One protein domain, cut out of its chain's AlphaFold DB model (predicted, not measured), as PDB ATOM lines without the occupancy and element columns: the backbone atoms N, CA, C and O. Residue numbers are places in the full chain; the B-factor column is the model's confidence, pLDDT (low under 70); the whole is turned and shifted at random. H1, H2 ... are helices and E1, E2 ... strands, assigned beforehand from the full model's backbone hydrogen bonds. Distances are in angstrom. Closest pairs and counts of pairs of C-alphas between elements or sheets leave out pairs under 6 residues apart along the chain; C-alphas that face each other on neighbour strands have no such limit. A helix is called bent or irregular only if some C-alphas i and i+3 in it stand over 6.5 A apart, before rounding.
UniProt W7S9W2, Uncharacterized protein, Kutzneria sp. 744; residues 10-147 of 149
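Overview. This is residues 10 to 147 of the 149 residues of an uncharacterized protein of Kutzneria sp. 744 (UniProt W7S9W2). Two antiparallel helices, H2 and H3, form a hairpin at the core; H1 crosses them, and H4 packs on H3. A small sheet of three short strands covers the end of this body where H3 finishes, and the long link of residues 103 to 134 runs out beyond the opposite end to a loop around Pro 124. The printed part has 138 residues, with four named helices and three named strands in the order E1 E2 H1 E3 H2 H3 H4; the mixed sheet runs E2, E1, E3, and the class is mostly helix. The whole is compact, with a radius of gyration of the C-alphas of 15.4 A, and spans 52 by 26 by 25 A, the long loop adding to its length.

Arrangement. E1, residues 10 to 12, and E2, residues 15 to 18, form an antiparallel hairpin; N 10 and O 18 are 2.9 A apart, within hydrogen-bond range. E3, residues 57 to 59, is parallel to E1, with N 11 and O 58 at 3.0 A. H1, residues 22 to 39, only grazes the sheet with its residues 25 to 29. H1 touches H2, residues 62 to 78, with its residues 36 to 39 alone; the closest C-alphas, of Ala 39 and Ala 71, are 5.4 A apart, at a steep tilt of 66 degrees. H3, residues 82 to 102, is the hub, touching three helices. H2 and H3 form a helical hairpin at a shallow tilt of 31 degrees, opposite ways, with closest C-alphas Tyr 76 and Arg 85 at 5.5 A. H1 and H3 only just touch, with 3 pairs of C-alphas within 8 A. H3 is on the sheet in two layers, a helix on one face of a sheet, at a height of 12.2 A. H4, residues 135 to 146, touches H3 at a steep tilt of 52 degrees, the same way; the C-alphas of Ala 93 and Ala 140 are closest, at 4.3 A. Every O i to N i+4 pair is within hydrogen-bond range in H2 and H4, against 12 of 14 in H1 and 15 of 17 in H3.

Along the chain. E1 begins at C-alpha 10, (145.156, 145.411, 131.697). H1 is 25.1 A long, with a kink of 31 degrees near residue 33, and is only just irregular: C-alphas 34 and 37 are 6.7 A apart. H2 is 24.0 A long. H3 is 29.8 A long and irregular, with C-alphas 87 and 90 7.5 A apart and a kink of 44 degrees near residue 90. H4, 16.9 A long, ends at C-alpha 146, (145.948, 132.103, 124.008).

Size, cuts and confidence. The C-alphas of Gln 49 and Pro 124 are the two farthest apart, at 53.2 A. The printed part has no cut; the links H1 to E3 and H3 to H4 are long. The mean pLDDT of the printed part is 89.9, and residues 47 to 53 are under 70.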
ATOM      1  N   PHE A  10     143.998 144.647 132.153       93.50
ATOM      2  CA  PHE A  10     145.156 145.411 131.697       93.50
ATOM      3  C   PHE A  10     144.720 146.399 130.620       93.50
ATOM      4  O   PHE A  10     144.372 145.982 129.512       93.50
ATOM      5  N   ASP A  11     144.754 147.692 130.937       92.56
ATOM      6  CA  ASP A  11     144.079 148.727 130.150       92.56
ATOM      7  C   ASP A  11     145.050 149.786 129.609       92.56
ATOM      8  O   ASP A  11     145.942 150.249 130.313       92.56
ATOM      9  N   VAL A  12     144.837 150.244 128.374       92.00
ATOM     10  CA  VAL A  12     145.428 151.484 127.843       92.00
ATOM     11  C   VAL A  12     144.294 152.471 127.596       92.00
ATOM     12  O   VAL A  12     143.488 152.298 126.679       92.00
ATOM     13  N   GLY A  13     144.213 153.507 128.433       88.12
ATOM     14  CA  GLY A  13     143.050 154.394 128.457       88.12
ATOM     15  C   GLY A  13     141.777 153.608 128.785       88.12
ATOM     16  O   GLY A  13     141.712 152.944 129.812       88.12
ATOM     17  N   GLU A  14     140.781 153.661 127.900       87.69
ATOM     18  CA  GLU A  14     139.501 152.941 128.048       87.69
ATOM     19  C   GLU A  14     139.509 151.539 127.410       87.69
ATOM     20  O   GLU A  14     138.484 150.858 127.378       87.69
ATOM     21  N   ARG A  15     140.644 151.107 126.847       91.00
ATOM     22  CA  ARG A  15     140.741 149.854 126.098       91.00
ATOM     23  C   ARG A  15     141.436 148.771 126.913       91.00
ATOM     24  O   ARG A  15     142.638 148.865 127.148       91.00
ATOM     25  N   THR A  16     140.717 147.692 127.202       93.06
ATOM     26  CA  THR A  16     141.304 146.461 127.747       93.06
ATOM     27  C   THR A  16     142.084 145.706 126.674       93.06
ATOM     28  O   THR A  16     141.592 145.443 125.573       93.06
ATOM     29  N   LEU A  17     143.335 145.385 126.990       94.75
ATOM     30  CA  LEU A  17     144.249 144.623 126.140       94.75
ATOM     31  C   LEU A  17     144.317 143.147 126.543       94.75
ATOM     32  O   LEU A  17     144.615 142.297 125.698       94.75
ATOM     33  N   TRP A  18     144.074 142.853 127.823       95.69
ATOM     34  CA  TRP A  18     144.110 141.504 128.378       95.69
ATOM     35  C   TRP A  18     143.284 141.402 129.663       95.69
ATOM     36  O   TRP A  18     143.384 142.264 130.538       95.69
ATOM     37  N   ASN A  19     142.518 140.315 129.781       94.06
ATOM     38  CA  ASN A  19     141.673 140.008 130.937       94.06
ATOM     39  C   ASN A  19     141.965 138.597 131.495       94.06
ATOM     40  O   ASN A  19     141.200 137.655 131.253       94.06
ATOM     41  N   PRO A  20     143.113 138.373 132.162       92.94
ATOM     42  CA  PRO A  20     143.432 137.074 132.745       92.94
ATOM     43  C   PRO A  20     142.698 136.827 134.059       92.94
ATOM     44  O   PRO A  20     142.168 137.732 134.695       92.94
ATOM     45  N   SER A  21     142.754 135.586 134.542       90.19
ATOM     46  CA  SER A  21     142.420 135.305 135.938       90.19
ATOM     47  C   SER A  21     143.434 135.940 136.907       90.19
ATOM     48  O   SER A  21     144.556 136.294 136.535       90.19
ATOM     49  N   ASN A  22     143.055 136.044 138.182       87.44
ATOM     50  CA  ASN A  22     143.864 136.704 139.219       87.44
ATOM     51  C   ASN A  22     145.306 136.202 139.352       87.44
ATOM     52  O   ASN A  22     146.208 136.995 139.609       87.44
ATOM     53  N   GLY A  23     145.533 134.892 139.218       90.38
ATOM     54  CA  GLY A  23     146.863 134.303 139.395       90.38
ATOM     55  C   GLY A  23     147.867 134.801 138.348       90.38
ATOM     56  O   GLY A  23     148.845 135.448 138.723       90.38
ATOM     57  N   PRO A  24     147.622 134.538 137.050       93.19
ATOM     58  CA  PRO A  24     148.480 135.010 135.968       93.19
ATOM     59  C   PRO A  24     148.634 136.531 135.927       93.19
ATOM     60  O   PRO A  24     149.756 137.002 135.776       93.19
ATOM     61  N   GLY A  25     147.548 137.294 136.116       92.44
ATOM     62  CA  GLY A  25     147.616 138.760 136.109       92.44
ATOM     63  C   GLY A  25     148.530 139.301 137.209       92.44
ATOM     64  O   GLY A  25     149.471 140.040 136.927       92.44
ATOM     65  N   ARG A  26     148.350 138.836 138.453       91.19
ATOM     66  CA  ARG A  26     149.213 139.247 139.566       91.19
ATOM     67  C   ARG A  26     150.666 138.825 139.355       91.19
ATOM     68  O   ARG A  26     151.562 139.629 139.584       91.19
ATOM     69  N   LEU A  27     150.908 137.587 138.916       94.69
ATOM     70  CA  LEU A  27     152.266 137.117 138.636       94.69
ATOM     71  C   LEU A  27     152.944 137.989 137.574       94.69
ATOM     72  O   LEU A  27     154.105 138.351 137.741       94.69
ATOM     73  N   PHE A  28     152.220 138.358 136.518       96.00
ATOM     74  CA  PHE A  28     152.741 139.221 135.465       96.00
ATOM     75  C   PHE A  28     153.195 140.584 136.008       96.00
ATOM     76  O   PHE A  28     154.297 141.021 135.689       96.00
ATOM     77  N   VAL A  29     152.413 141.215 136.893       94.62
ATOM     78  CA  VAL A  29     152.793 142.491 137.535       94.62
ATOM     79  C   VAL A  29     154.036 142.349 138.418       94.62
ATOM     80  O   VAL A  29     154.942 143.180 138.340       94.62
ATOM     81  N   GLU A  30     154.113 141.299 139.238       95.19
ATOM     82  CA  GLU A  30     155.273 141.065 140.113       95.19
ATOM     83  C   GLU A  30     156.553 140.809 139.299       95.19
ATOM     84  O   GLU A  30     157.621 141.329 139.624       95.19
ATOM     85  N   VAL A  31     156.448 140.054 138.199       97.75
ATOM     86  CA  VAL A  31     157.579 139.815 137.290       97.75
ATOM     87  C   VAL A  31     157.983 141.100 136.562       97.75
ATOM     88  O   VAL A  31     159.178 141.384 136.483       97.75
ATOM     89  N   ALA A  32     157.025 141.917 136.106       97.50
ATOM     90  CA  ALA A  32     157.316 143.215 135.490       97.50
ATOM     91  C   ALA A  32     158.143 144.108 136.426       97.50
ATOM     92  O   ALA A  32     159.178 144.636 136.024       97.50
ATOM     93  N   LYS A  33     157.733 144.201 137.699       95.88
ATOM     94  CA  LYS A  33     158.440 144.953 138.748       95.88
ATOM     95  C   LYS A  33     159.852 144.423 138.994       95.88
ATOM     96  O   LYS A  33     160.792 145.204 139.090       95.88
ATOM     97  N   ALA A  34     160.023 143.103 139.079       97.06
ATOM     98  CA  ALA A  34     161.342 142.499 139.273       97.06
ATOM     99  C   ALA A  34     162.306 142.814 138.111       97.06
ATOM    100  O   ALA A  34     163.505 143.020 138.324       97.06
ATOM    101  N   LEU A  35     161.775 142.893 136.889       97.81
ATOM    102  CA  LEU A  35     162.540 143.148 135.671       97.81
ATOM    103  C   LEU A  35     162.869 144.631 135.424       97.81
ATOM    104  O   LEU A  35     163.704 144.902 134.564       97.81
ATOM    105  N   GLU A  36     162.325 145.586 136.191       97.62
ATOM    106  CA  GLU A  36     162.689 147.017 136.079       97.62
ATOM    107  C   GLU A  36     164.198 147.240 136.248       97.62
ATOM    108  O   GLU A  36     164.811 148.008 135.512       97.62
ATOM    109  N   SER A  37     164.830 146.500 137.164       95.12
ATOM    110  CA  SER A  37     166.284 146.552 137.373       95.12
ATOM    111  C   SER A  37     167.094 145.956 136.215       95.12
ATOM    112  O   SER A  37     168.229 146.364 135.987       95.12
ATOM    113  N   VAL A  38     166.515 145.007 135.476       94.75
ATOM    114  CA  VAL A  38     167.148 144.369 134.313       94.75
ATOM    115  C   VAL A  38     167.035 145.262 133.077       94.75
ATOM    116  O   VAL A  38     167.973 145.320 132.282       94.75
ATOM    117  N   ALA A  39     165.900 145.951 132.932       96.31
ATOM    118  CA  ALA A  39     165.635 146.912 131.862       96.31
ATOM    119  C   ALA A  39     166.245 148.298 132.122       96.31
ATOM    120  O   ALA A  39     166.348 149.089 131.190       96.31
ATOM    121  N   GLU A  40     166.608 148.601 133.375       96.69
ATOM    122  CA  GLU A  40     167.008 149.936 133.844       96.69
ATOM    123  C   GLU A  40     165.938 151.014 133.555       96.69
ATOM    124  O   GLU A  40     166.236 152.198 133.399       96.69
ATOM    125  N   LEU A  41     164.667 150.599 133.495       97.81
ATOM    126  CA  LEU A  41     163.509 151.421 133.147       97.81
ATOM    127  C   LEU A  41     162.293 151.023 134.000       97.81
ATOM    128  O   LEU A  41     162.134 149.839 134.310       97.81
ATOM    129  N   PRO A  42     161.408 151.974 134.355       96.25
ATOM    130  CA  PRO A  42     160.134 151.644 134.986       96.25
ATOM    131  C   PRO A  42     159.267 150.819 134.031       96.25
ATOM    132  O   PRO A  42     159.237 151.091 132.830       96.25
ATOM    133  N   CYS A  43     158.518 149.847 134.556       96.12
ATOM    134  CA  CYS A  43     157.741 148.944 133.707       96.12
ATOM    135  C   CYS A  43     156.530 149.626 133.065       96.12
ATOM    136  O   CYS A  43     156.070 149.174 132.031       96.12
ATOM    137  N   GLY A  44     156.000 150.707 133.643       94.62
ATOM    138  CA  GLY A  44     154.828 151.403 133.099       94.62
ATOM    139  C   GLY A  44     153.483 150.717 133.377       94.62
ATOM    140  O   GLY A  44     152.473 151.137 132.823       94.62
ATOM    141  N   ILE A  45     153.440 149.694 134.242       93.25
ATOM    142  CA  ILE A  45     152.192 149.087 134.740       93.25
ATOM    143  C   ILE A  45     151.776 149.738 136.066       93.25
ATOM    144  O   ILE A  45     152.613 150.009 136.930       93.25
ATOM    145  N   GLY A  46     150.468 149.924 136.258       85.81
ATOM    146  CA  GLY A  46     149.884 150.485 137.480       85.81
ATOM    147  C   GLY A  46     149.731 152.006 137.431       85.81
ATOM    148  O   GLY A  46     149.750 152.663 138.471       85.81
ATOM    149  N   VAL A  47     149.610 152.562 136.227       68.62
ATOM    150  CA  VAL A  47     149.339 153.984 135.968       68.62
ATOM    151  C   VAL A  47     147.889 154.166 135.496       68.62
ATOM    152  O   VAL A  47     147.289 153.219 135.009       68.62
ATOM    153  N   GLY A  48     147.308 155.366 135.579       61.12
ATOM    154  CA  GLY A  48     146.020 155.665 134.929       61.12
ATOM    155  C   GLY A  48     144.859 156.044 135.856       61.12
ATOM    156  O   GLY A  48     145.048 156.394 137.020       61.12
ATOM    157  N   GLN A  49     143.654 156.068 135.270       54.41
ATOM    158  CA  GLN A  49     142.451 156.720 135.814       54.41
ATOM    159  C   GLN A  49     141.854 155.989 137.028       54.41
ATOM    160  O   GLN A  49     141.284 156.621 137.920       54.41
ATOM    161  N   TRP A  50     142.043 154.670 137.088       55.81
ATOM    162  CA  TRP A  50     141.812 153.852 138.272       55.81
ATOM    163  C   TRP A  50     143.054 153.988 139.149       55.81
ATOM    164  O   TRP A  50     144.022 153.251 138.996       55.81
ATOM    165  N   GLY A  51     143.076 155.044 139.967       48.28
ATOM    166  CA  GLY A  51     144.220 155.395 140.806       48.28
ATOM    167  C   GLY A  51     144.682 154.256 141.732       48.28
ATOM    168  O   GLY A  51     144.081 153.183 141.765       48.28
ATOM    169  N   PRO A  52     145.738 154.478 142.532       49.38
ATOM    170  CA  PRO A  52     146.263 153.463 143.443       49.38
ATOM    171  C   PRO A  52     145.150 152.953 144.372       49.38
ATOM    172  O   PRO A  52     144.738 153.665 145.287       49.38
ATOM    173  N   GLY A  53     144.634 151.743 144.128       57.50
ATOM    174  CA  GLY A  53     143.568 151.182 144.959       57.50
ATOM    175  C   GLY A  53     142.637 150.153 144.323       57.50
ATOM    176  O   GLY A  53     142.036 149.410 145.094       57.50
ATOM    177  N   ASP A  54     142.513 150.060 142.991       70.50
ATOM    178  CA  ASP A  54     141.810 148.922 142.374       70.50
ATOM    179  C   ASP A  54     142.787 147.738 142.247       70.50
ATOM    180  O   ASP A  54     143.729 147.808 141.457       70.50
ATOM    181  N   PRO A  55     142.632 146.671 143.051       70.12
ATOM    182  CA  PRO A  55     143.544 145.535 143.020       70.12
ATOM    183  C   PRO A  55     143.391 144.677 141.761       70.12
ATOM    184  O   PRO A  55     144.222 143.795 141.560       70.12
ATOM    185  N   ASP A  56     142.337 144.903 140.970       75.44
ATOM    186  CA  ASP A  56     141.972 144.084 139.820       75.44
ATOM    187  C   ASP A  56     142.105 144.846 138.485       75.44
ATOM    188  O   ASP A  56     141.899 144.248 137.431       75.44
ATOM    189  N   SER A  57     142.467 146.137 138.489       82.25
ATOM    190  CA  SER A  57     142.743 146.923 137.274       82.25
ATOM    191  C   SER A  57     144.184 147.434 137.255       82.25
ATOM    192  O   SER A  57     144.738 147.928 138.239       82.25
ATOM    193  N   HIS A  58     144.810 147.300 136.094       88.94
ATOM    194  CA  HIS A  58     146.196 147.629 135.828       88.94
ATOM    195  C   HIS A  58     146.262 148.484 134.570       88.94
ATOM    196  O   HIS A  58     146.399 147.977 133.455       88.94
ATOM    197  N   GLY A  59     146.186 149.802 134.736       91.62
ATOM    198  CA  GLY A  59     146.441 150.684 133.608       91.62
ATOM    199  C   GLY A  59     147.918 150.651 133.195       91.62
ATOM    200  O   GLY A  59     148.827 150.511 134.024       91.62
ATOM    201  N   ILE A  60     148.137 150.745 131.888       93.81
ATOM    202  CA  ILE A  60     149.426 150.670 131.209       93.81
ATOM    203  C   ILE A  60     149.723 152.031 130.575       93.81
ATOM    204  O   ILE A  60     148.969 152.532 129.735       93.81
ATOM    205  N   ASP A  61     150.863 152.610 130.939       94.88
ATOM    206  CA  ASP A  61     151.482 153.722 130.224       94.88
ATOM    207  C   ASP A  61     152.145 153.096 129.005       94.88
ATOM    208  O   ASP A  61     153.237 152.533 129.094       94.88
ATOM    209  N   LEU A  62     151.430 153.097 127.877       96.19
ATOM    210  CA  LEU A  62     151.872 152.392 126.681       96.19
ATOM    211  C   LEU A  62     153.264 152.848 126.203       96.19
ATOM    212  O   LEU A  62     154.074 151.967 125.905       96.19
ATOM    213  N   PRO A  63     153.599 154.155 126.143       97.25
ATOM    214  CA  PRO A  63     154.967 154.596 125.873       97.25
ATOM    215  C   PRO A  63     156.018 154.002 126.822       97.25
ATOM    216  O   PRO A  63     157.012 153.447 126.347       97.25
ATOM    217  N   ALA A  64     155.804 154.075 128.140       97.19
ATOM    218  CA  ALA A  64     156.763 153.552 129.118       97.19
ATOM    219  C   ALA A  64     156.894 152.022 129.031       97.19
ATOM    220  O   ALA A  64     158.006 151.497 128.974       97.19
ATOM    221  N   PHE A  65     155.767 151.314 128.932       98.12
ATOM    222  CA  PHE A  65     155.729 149.858 128.810       98.12
ATOM    223  C   PHE A  65     156.364 149.367 127.500       98.12
ATOM    224  O   PHE A  65     157.063 148.351 127.498       98.12
ATOM    225  N   SER A  66     156.205 150.110 126.397       98.62
ATOM    226  CA  SER A  66     156.865 149.801 125.117       98.62
ATOM    227  C   SER A  66     158.383 149.941 125.218       98.62
ATOM    228  O   SER A  66     159.104 149.039 124.799       98.62
ATOM    229  N   ALA A  67     158.880 151.026 125.823       98.62
ATOM    230  CA  ALA A  67     160.316 151.239 126.019       98.62
ATOM    231  C   ALA A  67     160.936 150.185 126.954       98.62
ATOM    232  O   ALA A  67     162.002 149.642 126.669       98.62
ATOM    233  N   PHE A  68     160.237 149.851 128.040       98.69
ATOM    234  CA  PHE A  68     160.617 148.773 128.948       98.69
ATOM    235  C   PHE A  68     160.682 147.410 128.239       98.69
ATOM    236  O   PHE A  68     161.674 146.690 128.364       98.69
ATOM    237  N   THR A  69     159.663 147.074 127.444       98.69
ATOM    238  CA  THR A  69     159.624 145.820 126.674       98.69
ATOM    239  C   THR A  69     160.747 145.767 125.638       98.69
ATOM    240  O   THR A  69     161.421 144.744 125.528       98.69
ATOM    241  N   ASP A  70     161.013 146.867 124.928       98.50
ATOM    242  CA  ASP A  70     162.123 146.964 123.968       98.50
ATOM    243  C   ASP A  70     163.486 146.727 124.623       98.50
ATOM    244  O   ASP A  70     164.282 145.919 124.134       98.50
ATOM    245  N   ALA A  71     163.732 147.352 125.779       98.06
ATOM    246  CA  ALA A  71     164.967 147.166 126.534       98.06
ATOM    247  C   ALA A  71     165.167 145.704 126.968       98.06
ATOM    248  O   ALA A  71     166.276 145.172 126.863       98.06
ATOM    249  N   LEU A  72     164.097 145.020 127.391       97.88
ATOM    250  CA  LEU A  72     164.152 143.598 127.735       97.88
ATOM    251  C   LEU A  72     164.411 142.706 126.517       97.88
ATOM    252  O   LEU A  72     165.232 141.790 126.608       97.88
ATOM    253  N   VAL A  73     163.772 142.973 125.371       97.56
ATOM    254  CA  VAL A  73     164.044 142.241 124.122       97.56
ATOM    255  C   VAL A  73     165.501 142.415 123.707       97.56
ATOM    256  O   VAL A  73     166.184 141.428 123.422       97.56
ATOM    257  N   ARG A  74     166.015 143.647 123.735       95.75
ATOM    258  CA  ARG A  74     167.424 143.929 123.435       95.75
ATOM    259  C   ARG A  74     168.344 143.152 124.369       95.75
ATOM    260  O   ARG A  74     169.211 142.411 123.909       95.75
ATOM    261  N   ARG A  75     168.093 143.224 125.679       94.81
ATOM    262  CA  ARG A  75     168.863 142.501 126.695       94.81
ATOM    263  C   ARG A  75     168.848 140.987 126.485       94.81
ATOM    264  O   ARG A  75     169.887 140.341 126.615       94.81
ATOM    265  N   TYR A  76     167.693 140.421 126.143       94.88
ATOM    266  CA  TYR A  76     167.546 139.003 125.821       94.88
ATOM    267  C   TYR A  76     168.391 138.609 124.603       94.88
ATOM    268  O   TYR A  76     169.128 137.622 124.664       94.88
ATOM    269  N   ARG A  77     168.321 139.389 123.515       93.38
ATOM    270  CA  ARG A  77     168.998 139.075 122.244       93.38
ATOM    271  C   ARG A  77     170.514 139.256 122.309       93.38
ATOM    272  O   ARG A  77     171.254 138.503 121.676       93.38
ATOM    273  N   GLU A  78     170.988 140.219 123.092       92.12
ATOM    274  CA  GLU A  78     172.418 140.500 123.248       92.12
ATOM    275  C   GLU A  78     173.115 139.568 124.254       92.12
ATOM    276  O   GLU A  78     174.345 139.439 124.228       92.12
ATOM    277  N   SER A  79     172.345 138.895 125.117       90.25
ATOM    278  CA  SER A  79     172.861 137.990 126.144       90.25
ATOM    279  C   SER A  79     173.247 136.615 125.592       90.25
ATOM    280  O   SER A  79     172.496 135.950 124.877       90.25
ATOM    281  N   SER A  80     174.419 136.133 126.011       87.75
ATOM    282  CA  SER A  80     174.831 134.729 125.835       87.75
ATOM    283  C   SER A  80     174.413 133.824 127.003       87.75
ATOM    284  O   SER A  80     174.579 132.608 126.931       87.75
ATOM    285  N   HIS A  81     173.884 134.379 128.098       90.75
ATOM    286  CA  HIS A  81     173.561 133.610 129.298       90.75
ATOM    287  C   HIS A  81     172.210 132.903 129.154       90.75
ATOM    288  O   HIS A  81     171.165 133.544 129.067       90.75
ATOM    289  N   LEU A  82     172.211 131.566 129.145       90.56
ATOM    290  CA  LEU A  82     171.003 130.770 128.905       90.56
ATOM    291  C   LEU A  82     169.962 130.974 130.011       90.56
ATOM    292  O   LEU A  82     168.816 131.280 129.716       90.56
ATOM    293  N   ILE A  83     170.380 130.875 131.277       91.75
ATOM    294  CA  ILE A  83     169.461 130.983 132.423       91.75
ATOM    295  C   ILE A  83     168.771 132.354 132.464       91.75
ATOM    296  O   ILE A  83     167.556 132.408 132.616       91.75
ATOM    297  N   LEU A  84     169.515 133.452 132.271       92.50
ATOM    298  CA  LEU A  84     168.939 134.799 132.219       92.50
ATOM    299  C   LEU A  84     167.864 134.905 131.131       92.50
ATOM    300  O   LEU A  84     166.765 135.381 131.399       92.50
ATOM    301  N   ARG A  85     168.157 134.416 129.920       93.00
ATOM    302  CA  ARG A  85     167.187 134.396 128.817       93.00
ATOM    303  C   ARG A  85     165.930 133.615 129.190       93.00
ATOM    304  O   ARG A  85     164.836 134.157 129.069       93.00
ATOM    305  N   SER A  86     166.083 132.402 129.721       94.25
ATOM    306  CA  SER A  86     164.955 131.554 130.121       94.25
ATOM    307  C   SER A  86     164.080 132.179 131.212       94.25
ATOM    308  O   SER A  86     162.868 131.993 131.186       94.25
ATOM    309  N   LEU A  87     164.664 132.935 132.149       95.25
ATOM    310  CA  LEU A  87     163.907 133.629 133.199       95.25
ATOM    311  C   LEU A  87     163.037 134.773 132.655       95.25
ATOM    312  O   LEU A  87     162.004 135.074 133.246       95.25
ATOM    313  N   MET A  88     163.442 135.407 131.552       95.69
ATOM    314  CA  MET A  88     162.724 136.547 130.968       95.69
ATOM    315  C   MET A  88     161.729 136.140 129.872       95.69
ATOM    316  O   MET A  88     160.761 136.854 129.634       95.69
ATOM    317  N   GLU A  89     161.962 135.012 129.196       94.81
ATOM    318  CA  GLU A  89     161.330 134.668 127.914       94.81
ATOM    319  C   GLU A  89     159.794 134.678 127.949       94.81
ATOM    320  O   GLU A  89     159.166 135.356 127.137       94.81
ATOM    321  N   GLY A  90     159.188 133.991 128.924       95.44
ATOM    322  CA  GLY A  90     157.727 133.926 129.042       95.44
ATOM    323  C   GLY A  90     157.087 135.283 129.343       95.44
ATOM    324  O   GLY A  90     156.020 135.596 128.827       95.44
ATOM    325  N   PHE A  91     157.761 136.129 130.128       98.06
ATOM    326  CA  PHE A  91     157.282 137.485 130.391       98.06
ATOM    327  C   PHE A  91     157.372 138.365 129.140       98.06
ATOM    328  O   PHE A  91     156.395 139.022 128.781       98.06
ATOM    329  N   ILE A  92     158.529 138.357 128.465       98.44
ATOM    330  CA  ILE A  92     158.777 139.168 127.267       98.44
ATOM    331  C   ILE A  92     157.752 138.843 126.178       98.44
ATOM    332  O   ILE A  92     157.206 139.762 125.574       98.44
ATOM    333  N   ALA A  93     157.445 137.564 125.956       98.12
ATOM    334  CA  ALA A  93     156.457 137.163 124.960       98.12
ATOM    335  C   ALA A  93     155.068 137.762 125.234       98.12
ATOM    336  O   ALA A  93     154.461 138.334 124.331       98.12
ATOM    337  N   THR A  94     154.576 137.709 126.477       98.38
ATOM    338  CA  THR A  94     153.297 138.345 126.842       98.38
ATOM    339  C   THR A  94     153.375 139.870 126.721       98.38
ATOM    340  O   THR A  94     152.425 140.498 126.254       98.38
ATOM    341  N   ALA A  95     154.502 140.478 127.100       98.44
ATOM    342  CA  ALA A  95     154.694 141.923 127.019       98.44
ATOM    343  C   ALA A  95     154.672 142.443 125.572       98.44
ATOM    344  O   ALA A  95     153.994 143.434 125.302       98.44
ATOM    345  N   ILE A  96     155.321 141.743 124.631       98.56
ATOM    346  CA  ILE A  96     155.273 142.061 123.192       98.56
ATOM    347  C   ILE A  96     153.820 142.107 122.707       98.56
ATOM    348  O   ILE A  96     153.404 143.096 122.108       98.56
ATOM    349  N   VAL A  97     153.024 141.087 123.044       98.44
ATOM    350  CA  VAL A  97     151.608 141.025 122.652       98.44
ATOM    351  C   VAL A  97     150.822 142.216 123.200       98.44
ATOM    352  O   VAL A  97     150.012 142.801 122.482       98.44
ATOM    353  N   LEU A  98     151.043 142.602 124.459       98.19
ATOM    354  CA  LEU A  98     150.376 143.767 125.050       98.19
ATOM    355  C   LEU A  98     150.784 145.076 124.358       98.19
ATOM    356  O   LEU A  98     149.911 145.895 124.071       98.19
ATOM    357  N   VAL A  99     152.069 145.260 124.036       98.44
ATOM    358  CA  VAL A  99     152.554 146.427 123.277       98.44
ATOM    359  C   VAL A  99     151.865 146.506 121.913       98.44
ATOM    360  O   VAL A  99     151.275 147.535 121.582       98.44
ATOM    361  N   GLU A 100     151.867 145.410 121.150       97.31
ATOM    362  CA  GLU A 100     151.254 145.344 119.818       97.31
ATOM    363  C   GLU A 100     149.740 145.574 119.872       97.31
ATOM    364  O   GLU A 100     149.199 146.378 119.110       97.31
ATOM    365  N   ARG A 101     149.042 144.930 120.819       96.94
ATOM    366  CA  ARG A 101     147.602 145.144 121.033       96.94
ATOM    367  C   ARG A 101     147.317 146.603 121.370       96.94
ATOM    368  O   ARG A 101     146.336 147.143 120.861       96.94
ATOM    369  N   GLY A 102     148.163 147.247 122.173       95.88
ATOM    370  CA  GLY A 102     148.079 148.669 122.502       95.88
ATOM    371  C   GLY A 102     148.352 149.610 121.323       95.88
ATOM    372  O   GLY A 102     147.994 150.782 121.400       95.88
ATOM    373  N   GLY A 103     148.916 149.110 120.219       97.44
ATOM    374  CA  GLY A 103     149.338 149.910 119.065       97.44
ATOM    375  C   GLY A 103     150.755 150.481 119.190       97.44
ATOM    376  O   GLY A 103     151.119 151.373 118.426       97.44
ATOM    377  N   GLY A 104     151.541 149.999 120.157       97.62
ATOM    378  CA  GLY A 104     152.966 150.291 120.276       97.62
ATOM    379  C   GLY A 104     153.821 149.383 119.388       97.62
ATOM    380  O   GLY A 104     153.317 148.548 118.637       97.62
ATOM    381  N   THR A 105     155.139 149.542 119.487       97.44
ATOM    382  CA  THR A 105     156.119 148.786 118.693       97.44
ATOM    383  C   THR A 105     157.307 148.363 119.547       97.44
ATOM    384  O   THR A 105     157.670 149.083 120.476       97.44
ATOM    385  N   VAL A 106     157.961 147.260 119.168       97.88
ATOM    386  CA  VAL A 106     159.183 146.744 119.813       97.88
ATOM    387  C   VAL A 106     160.316 146.624 118.771       97.88
ATOM    388  O   VAL A 106     160.535 145.541 118.220       97.88
ATOM    389  N   PRO A 107     161.006 147.733 118.429       96.75
ATOM    390  CA  PRO A 107     162.054 147.758 117.400       96.75
ATOM    391  C   PRO A 107     163.151 146.698 117.563       96.75
ATOM    392  O   PRO A 107     163.602 146.105 116.577       96.75
ATOM    393  N   ALA A 108     163.538 146.394 118.803       95.38
ATOM    394  CA  ALA A 108     164.570 145.423 119.131       95.38
ATOM    395  C   ALA A 108     164.250 143.992 118.673       95.38
ATOM    396  O   ALA A 108     165.133 143.148 118.767       95.38
ATOM    397  N   LEU A 109     163.050 143.682 118.170       94.19
ATOM    398  CA  LEU A 109     162.773 142.397 117.513       94.19
ATOM    399  C   LEU A 109     163.432 142.286 116.131       94.19
ATOM    400  O   LEU A 109     163.842 141.197 115.740       94.19
ATOM    401  N   SER A 110     163.571 143.398 115.406       90.94
ATOM    402  CA  SER A 110     164.032 143.406 114.008       90.94
ATOM    403  C   SER A 110     165.444 143.958 113.818       90.94
ATOM    404  O   SER A 110     166.039 143.772 112.760       90.94
ATOM    405  N   GLU A 111     165.994 144.640 114.820       91.50
ATOM    406  CA  GLU A 111     167.351 145.192 114.749       91.50
ATOM    407  C   GLU A 111     168.432 144.100 114.759       91.50
ATOM    408  O   GLU A 111     168.196 142.970 115.194       91.50
ATOM    409  N   GLU A 112     169.653 144.423 114.333       85.50
ATOM    410  CA  GLU A 112     170.781 143.527 114.581       85.50
ATOM    411  C   GLU A 112     171.195 143.595 116.059       85.50
ATOM    412  O   GLU A 112     171.438 144.688 116.577       85.50
ATOM    413  N   PRO A 113     171.279 142.454 116.767       82.94
ATOM    414  CA  PRO A 113     171.603 142.471 118.181       82.94
ATOM    415  C   PRO A 113     173.085 142.781 118.392       82.94
ATOM    416  O   PRO A 113     173.970 142.136 117.816       82.94
ATOM    417  N   GLY A 114     173.357 143.713 119.305       84.88
ATOM    418  CA  GLY A 114     174.695 143.966 119.815       84.88
ATOM    419  C   GLY A 114     175.279 142.773 120.579       84.88
ATOM    420  O   GLY A 114     174.787 141.638 120.551       84.88
ATOM    421  N   THR A 115     176.389 143.007 121.273       80.25
ATOM    422  CA  THR A 115     176.984 142.008 122.168       80.25
ATOM    423  C   THR A 115     177.069 142.577 123.566       80.25
ATOM    424  O   THR A 115     177.781 143.552 123.787       80.25
ATOM    425  N   ASP A 116     176.408 141.910 124.505       80.38
ATOM    426  CA  ASP A 116     176.478 142.263 125.912       80.38
ATOM    427  C   ASP A 116     177.464 141.339 126.641       80.38
ATOM    428  O   ASP A 116     177.397 140.108 126.552       80.38
ATOM    429  N   ASN A 117     178.416 141.944 127.350       81.12
ATOM    430  CA  ASN A 117     179.452 141.243 128.107       81.12
ATOM    431  C   ASN A 117     179.207 141.261 129.627       81.12
ATOM    432  O   ASN A 117     180.061 140.781 130.367       81.12
ATOM    433  N   ARG A 118     178.070 141.794 130.101       81.31
ATOM    434  CA  ARG A 118     177.730 141.842 131.535       81.31
ATOM    435  C   ARG A 118     177.528 140.448 132.133       81.31
ATOM    436  O   ARG A 118     178.071 140.166 133.192       81.31
ATOM    437  N   ASP A 119     176.835 139.566 131.408       79.75
ATOM    438  CA  ASP A 119     176.547 138.187 131.831       79.75
ATOM    439  C   ASP A 119     176.980 137.193 130.752       79.75
ATOM    440  O   ASP A 119     176.203 136.745 129.904       79.75
ATOM    441  N   VAL A 120     178.270 136.864 130.744       79.25
ATOM    442  CA  VAL A 120     178.820 135.892 129.795       79.25
ATOM    443  C   VAL A 120     178.770 134.501 130.400       79.25
ATOM    444  O   VAL A 120     179.441 134.218 131.388       79.25
ATOM    445  N   GLN A 121     178.026 133.601 129.762       80.38
ATOM    446  CA  GLN A 121     178.106 132.183 130.081       80.38
ATOM    447  C   GLN A 121     179.227 131.541 129.257       80.38
ATOM    448  O   GLN A 121     179.179 131.515 128.023       80.38
ATOM    449  N   VAL A 122     180.229 131.010 129.958       80.75
ATOM    450  CA  VAL A 122     181.339 130.254 129.372       80.75
ATOM    451  C   VAL A 122     181.147 128.783 129.718       80.75
ATOM    452  O   VAL A 122     181.115 128.407 130.888       80.75
ATOM    453  N   GLY A 123     180.975 127.956 128.690       77.31
ATOM    454  CA  GLY A 123     180.918 126.505 128.816       77.31
ATOM    455  C   GLY A 123     182.244 125.838 128.433       77.31
ATOM    456  O   GLY A 123     183.194 126.518 128.037       77.31
ATOM    457  N   PRO A 124     182.301 124.494 128.458       76.44
ATOM    458  CA  PRO A 124     183.496 123.725 128.086       76.44
ATOM    459  C   PRO A 124     184.002 123.992 126.657       76.44
ATOM    460  O   PRO A 124     185.161 123.733 126.358       76.44
ATOM    461  N   HIS A 125     183.137 124.524 125.786       79.12
ATOM    462  CA  HIS A 125     183.411 124.812 124.374       79.12
ATOM    463  C   HIS A 125     183.486 126.323 124.075       79.12
ATOM    464  O   HIS A 125     183.372 126.731 122.923       79.12
ATOM    465  N   GLY A 126     183.656 127.164 125.103       79.75
ATOM    466  CA  GLY A 126     183.713 128.621 124.965       79.75
ATOM    467  C   GLY A 126     182.377 129.318 125.239       79.75
ATOM    468  O   GLY A 126     181.555 128.834 126.020       79.75
ATOM    469  N   ARG A 127     182.185 130.503 124.647       76.94
ATOM    470  CA  ARG A 127     180.989 131.332 124.865       76.94
ATOM    471  C   ARG A 127     179.745 130.615 124.345       76.94
ATOM    472  O   ARG A 127     179.734 130.136 123.214       76.94
ATOM    473  N   ALA A 128     178.697 130.571 125.162       79.56
ATOM    474  CA  ALA A 128     177.413 130.029 124.737       79.56
ATOM    475  C   ALA A 128     176.817 130.839 123.561       79.56
ATOM    476  O   ALA A 128     177.064 132.048 123.459       79.56
ATOM    477  N   PRO A 129     176.028 130.198 122.677       79.06
ATOM    478  CA  PRO A 129     175.366 130.891 121.577       79.06
ATOM    479  C   PRO A 129     174.357 131.929 122.093       79.06
ATOM    480  O   PRO A 129     173.758 131.760 123.163       79.06
ATOM    481  N   LYS A 130     174.164 132.994 121.303       79.06
ATOM    482  CA  LYS A 130     173.145 134.033 121.533       79.06
ATOM    483  C   LYS A 130     171.722 133.469 121.392       79.06
ATOM    484  O   LYS A 130     171.529 132.279 121.132       79.06
ATOM    485  N   ALA A 131     170.721 134.315 121.631       83.00
ATOM    486  CA  ALA A 131     169.327 133.993 121.346       83.00
ATOM    487  C   ALA A 131     169.107 133.637 119.881       83.00
ATOM    488  O   ALA A 131     169.673 134.272 118.994       83.00
ATOM    489  N   ASP A 132     168.269 132.624 119.671       85.75
ATOM    490  CA  ASP A 132     167.604 132.430 118.394       85.75
ATOM    491  C   ASP A 132     166.773 133.698 118.112       85.75
ATOM    492  O   ASP A 132     165.991 134.102 118.983       85.75
ATOM    493  N   PRO A 133     166.996 134.376 116.972       78.69
ATOM    494  CA  PRO A 133     166.310 135.622 116.653       78.69
ATOM    495  C   PRO A 133     164.786 135.474 116.579       78.69
ATOM    496  O   PRO A 133     164.094 136.432 116.921       78.69
ATOM    497  N   ASP A 134     164.273 134.299 116.208       89.38
ATOM    498  CA  ASP A 134     162.846 134.105 115.926       89.38
ATOM    499  C   ASP A 134     162.066 133.599 117.150       89.38
ATOM    500  O   ASP A 134     160.844 133.740 117.229       89.38
ATOM    501  N   ARG A 135     162.768 133.101 118.175       93.88
ATOM    502  CA  ARG A 135     162.164 132.466 119.356       93.88
ATOM    503  C   ARG A 135     161.132 133.337 120.076       93.88
ATOM    504  O   ARG A 135     160.084 132.840 120.483       93.88
ATOM    505  N   LEU A 136     161.427 134.626 120.263       95.06
ATOM    506  CA  LEU A 136     160.495 135.545 120.926       95.06
ATOM    507  C   LEU A 136     159.266 135.842 120.065       95.06
ATOM    508  O   LEU A 136     158.178 135.996 120.612       95.06
ATOM    509  N   VAL A 137     159.430 135.897 118.740       94.69
ATOM    510  CA  VAL A 137     158.331 136.134 117.795       94.69
ATOM    511  C   VAL A 137     157.374 134.945 117.800       94.69
ATOM    512  O   VAL A 137     156.164 135.125 117.925       94.69
ATOM    513  N   GLU A 138     157.911 133.726 117.742       95.88
ATOM    514  CA  GLU A 138     157.119 132.495 117.823       95.88
ATOM    515  C   GLU A 138     156.341 132.406 119.142       95.88
ATOM    516  O   GLU A 138     155.137 132.137 119.143       95.88
ATOM    517  N   LEU A 139     157.006 132.685 120.269       95.75
ATOM    518  CA  LEU A 139     156.372 132.609 121.584       95.75
ATOM    519  C   LEU A 139     155.314 133.707 121.782       95.75
ATOM    520  O   LEU A 139     154.249 133.445 122.344       95.75
ATOM    521  N   ALA A 140     155.564 134.922 121.284       95.50
ATOM    522  CA  ALA A 140     154.575 135.998 121.294       95.50
ATOM    523  C   ALA A 140     153.337 135.630 120.459       95.50
ATOM    524  O   ALA A 140     152.210 135.848 120.908       95.50
ATOM    525  N   ALA A 141     153.513 135.002 119.291       95.25
ATOM    526  CA  ALA A 141     152.396 134.524 118.477       95.25
ATOM    527  C   ALA A 141     151.557 133.456 119.210       95.25
ATOM    528  O   ALA A 141     150.325 133.541 119.218       95.25
ATOM    529  N   GLU A 142     152.205 132.500 119.884       95.88
ATOM    530  CA  GLU A 142     151.534 131.489 120.719       95.88
ATOM    531  C   GLU A 142     150.726 132.133 121.860       95.88
ATOM    532  O   GLU A 142     149.558 131.794 122.089       95.88
ATOM    533  N   HIS A 143     151.325 133.097 122.564       95.75
ATOM    534  CA  HIS A 143     150.662 133.816 123.652       95.75
ATOM    535  C   HIS A 143     149.487 134.650 123.139       95.75
ATOM    536  O   HIS A 143     148.404 134.595 123.721       95.75
ATOM    537  N   SER A 144     149.645 135.345 122.010       94.19
ATOM    538  CA  SER A 144     148.580 136.138 121.390       94.19
ATOM    539  C   SER A 144     147.338 135.303 121.073       94.19
ATOM    540  O   SER A 144     146.223 135.742 121.366       94.19
ATOM    541  N   GLY A 145     147.522 134.077 120.564       91.94
ATOM    542  CA  GLY A 145     146.431 133.129 120.309       91.94
ATOM    543  C   GLY A 145     145.754 132.579 121.573       91.94
ATOM    544  O   GLY A 145     144.615 132.118 121.500       91.94
ATOM    545  N   SER A 146     146.423 132.652 122.727       91.12
ATOM    546  CA  SER A 146     145.948 132.103 124.008       91.12
ATOM    547  C   SER A 146     145.391 133.164 124.969       91.12
ATOM    548  O   SER A 146     144.694 132.834 125.930       91.12
ATOM    549  N   MET A 147     145.702 134.444 124.748       90.62
ATOM    550  CA  MET A 147     145.302 135.549 125.621       90.62
ATOM    551  C   MET A 147     143.871 136.017 125.333       90.62
ATOM    552  O   MET A 147     143.590 136.562 124.263       90.62
TER     553      MET A 147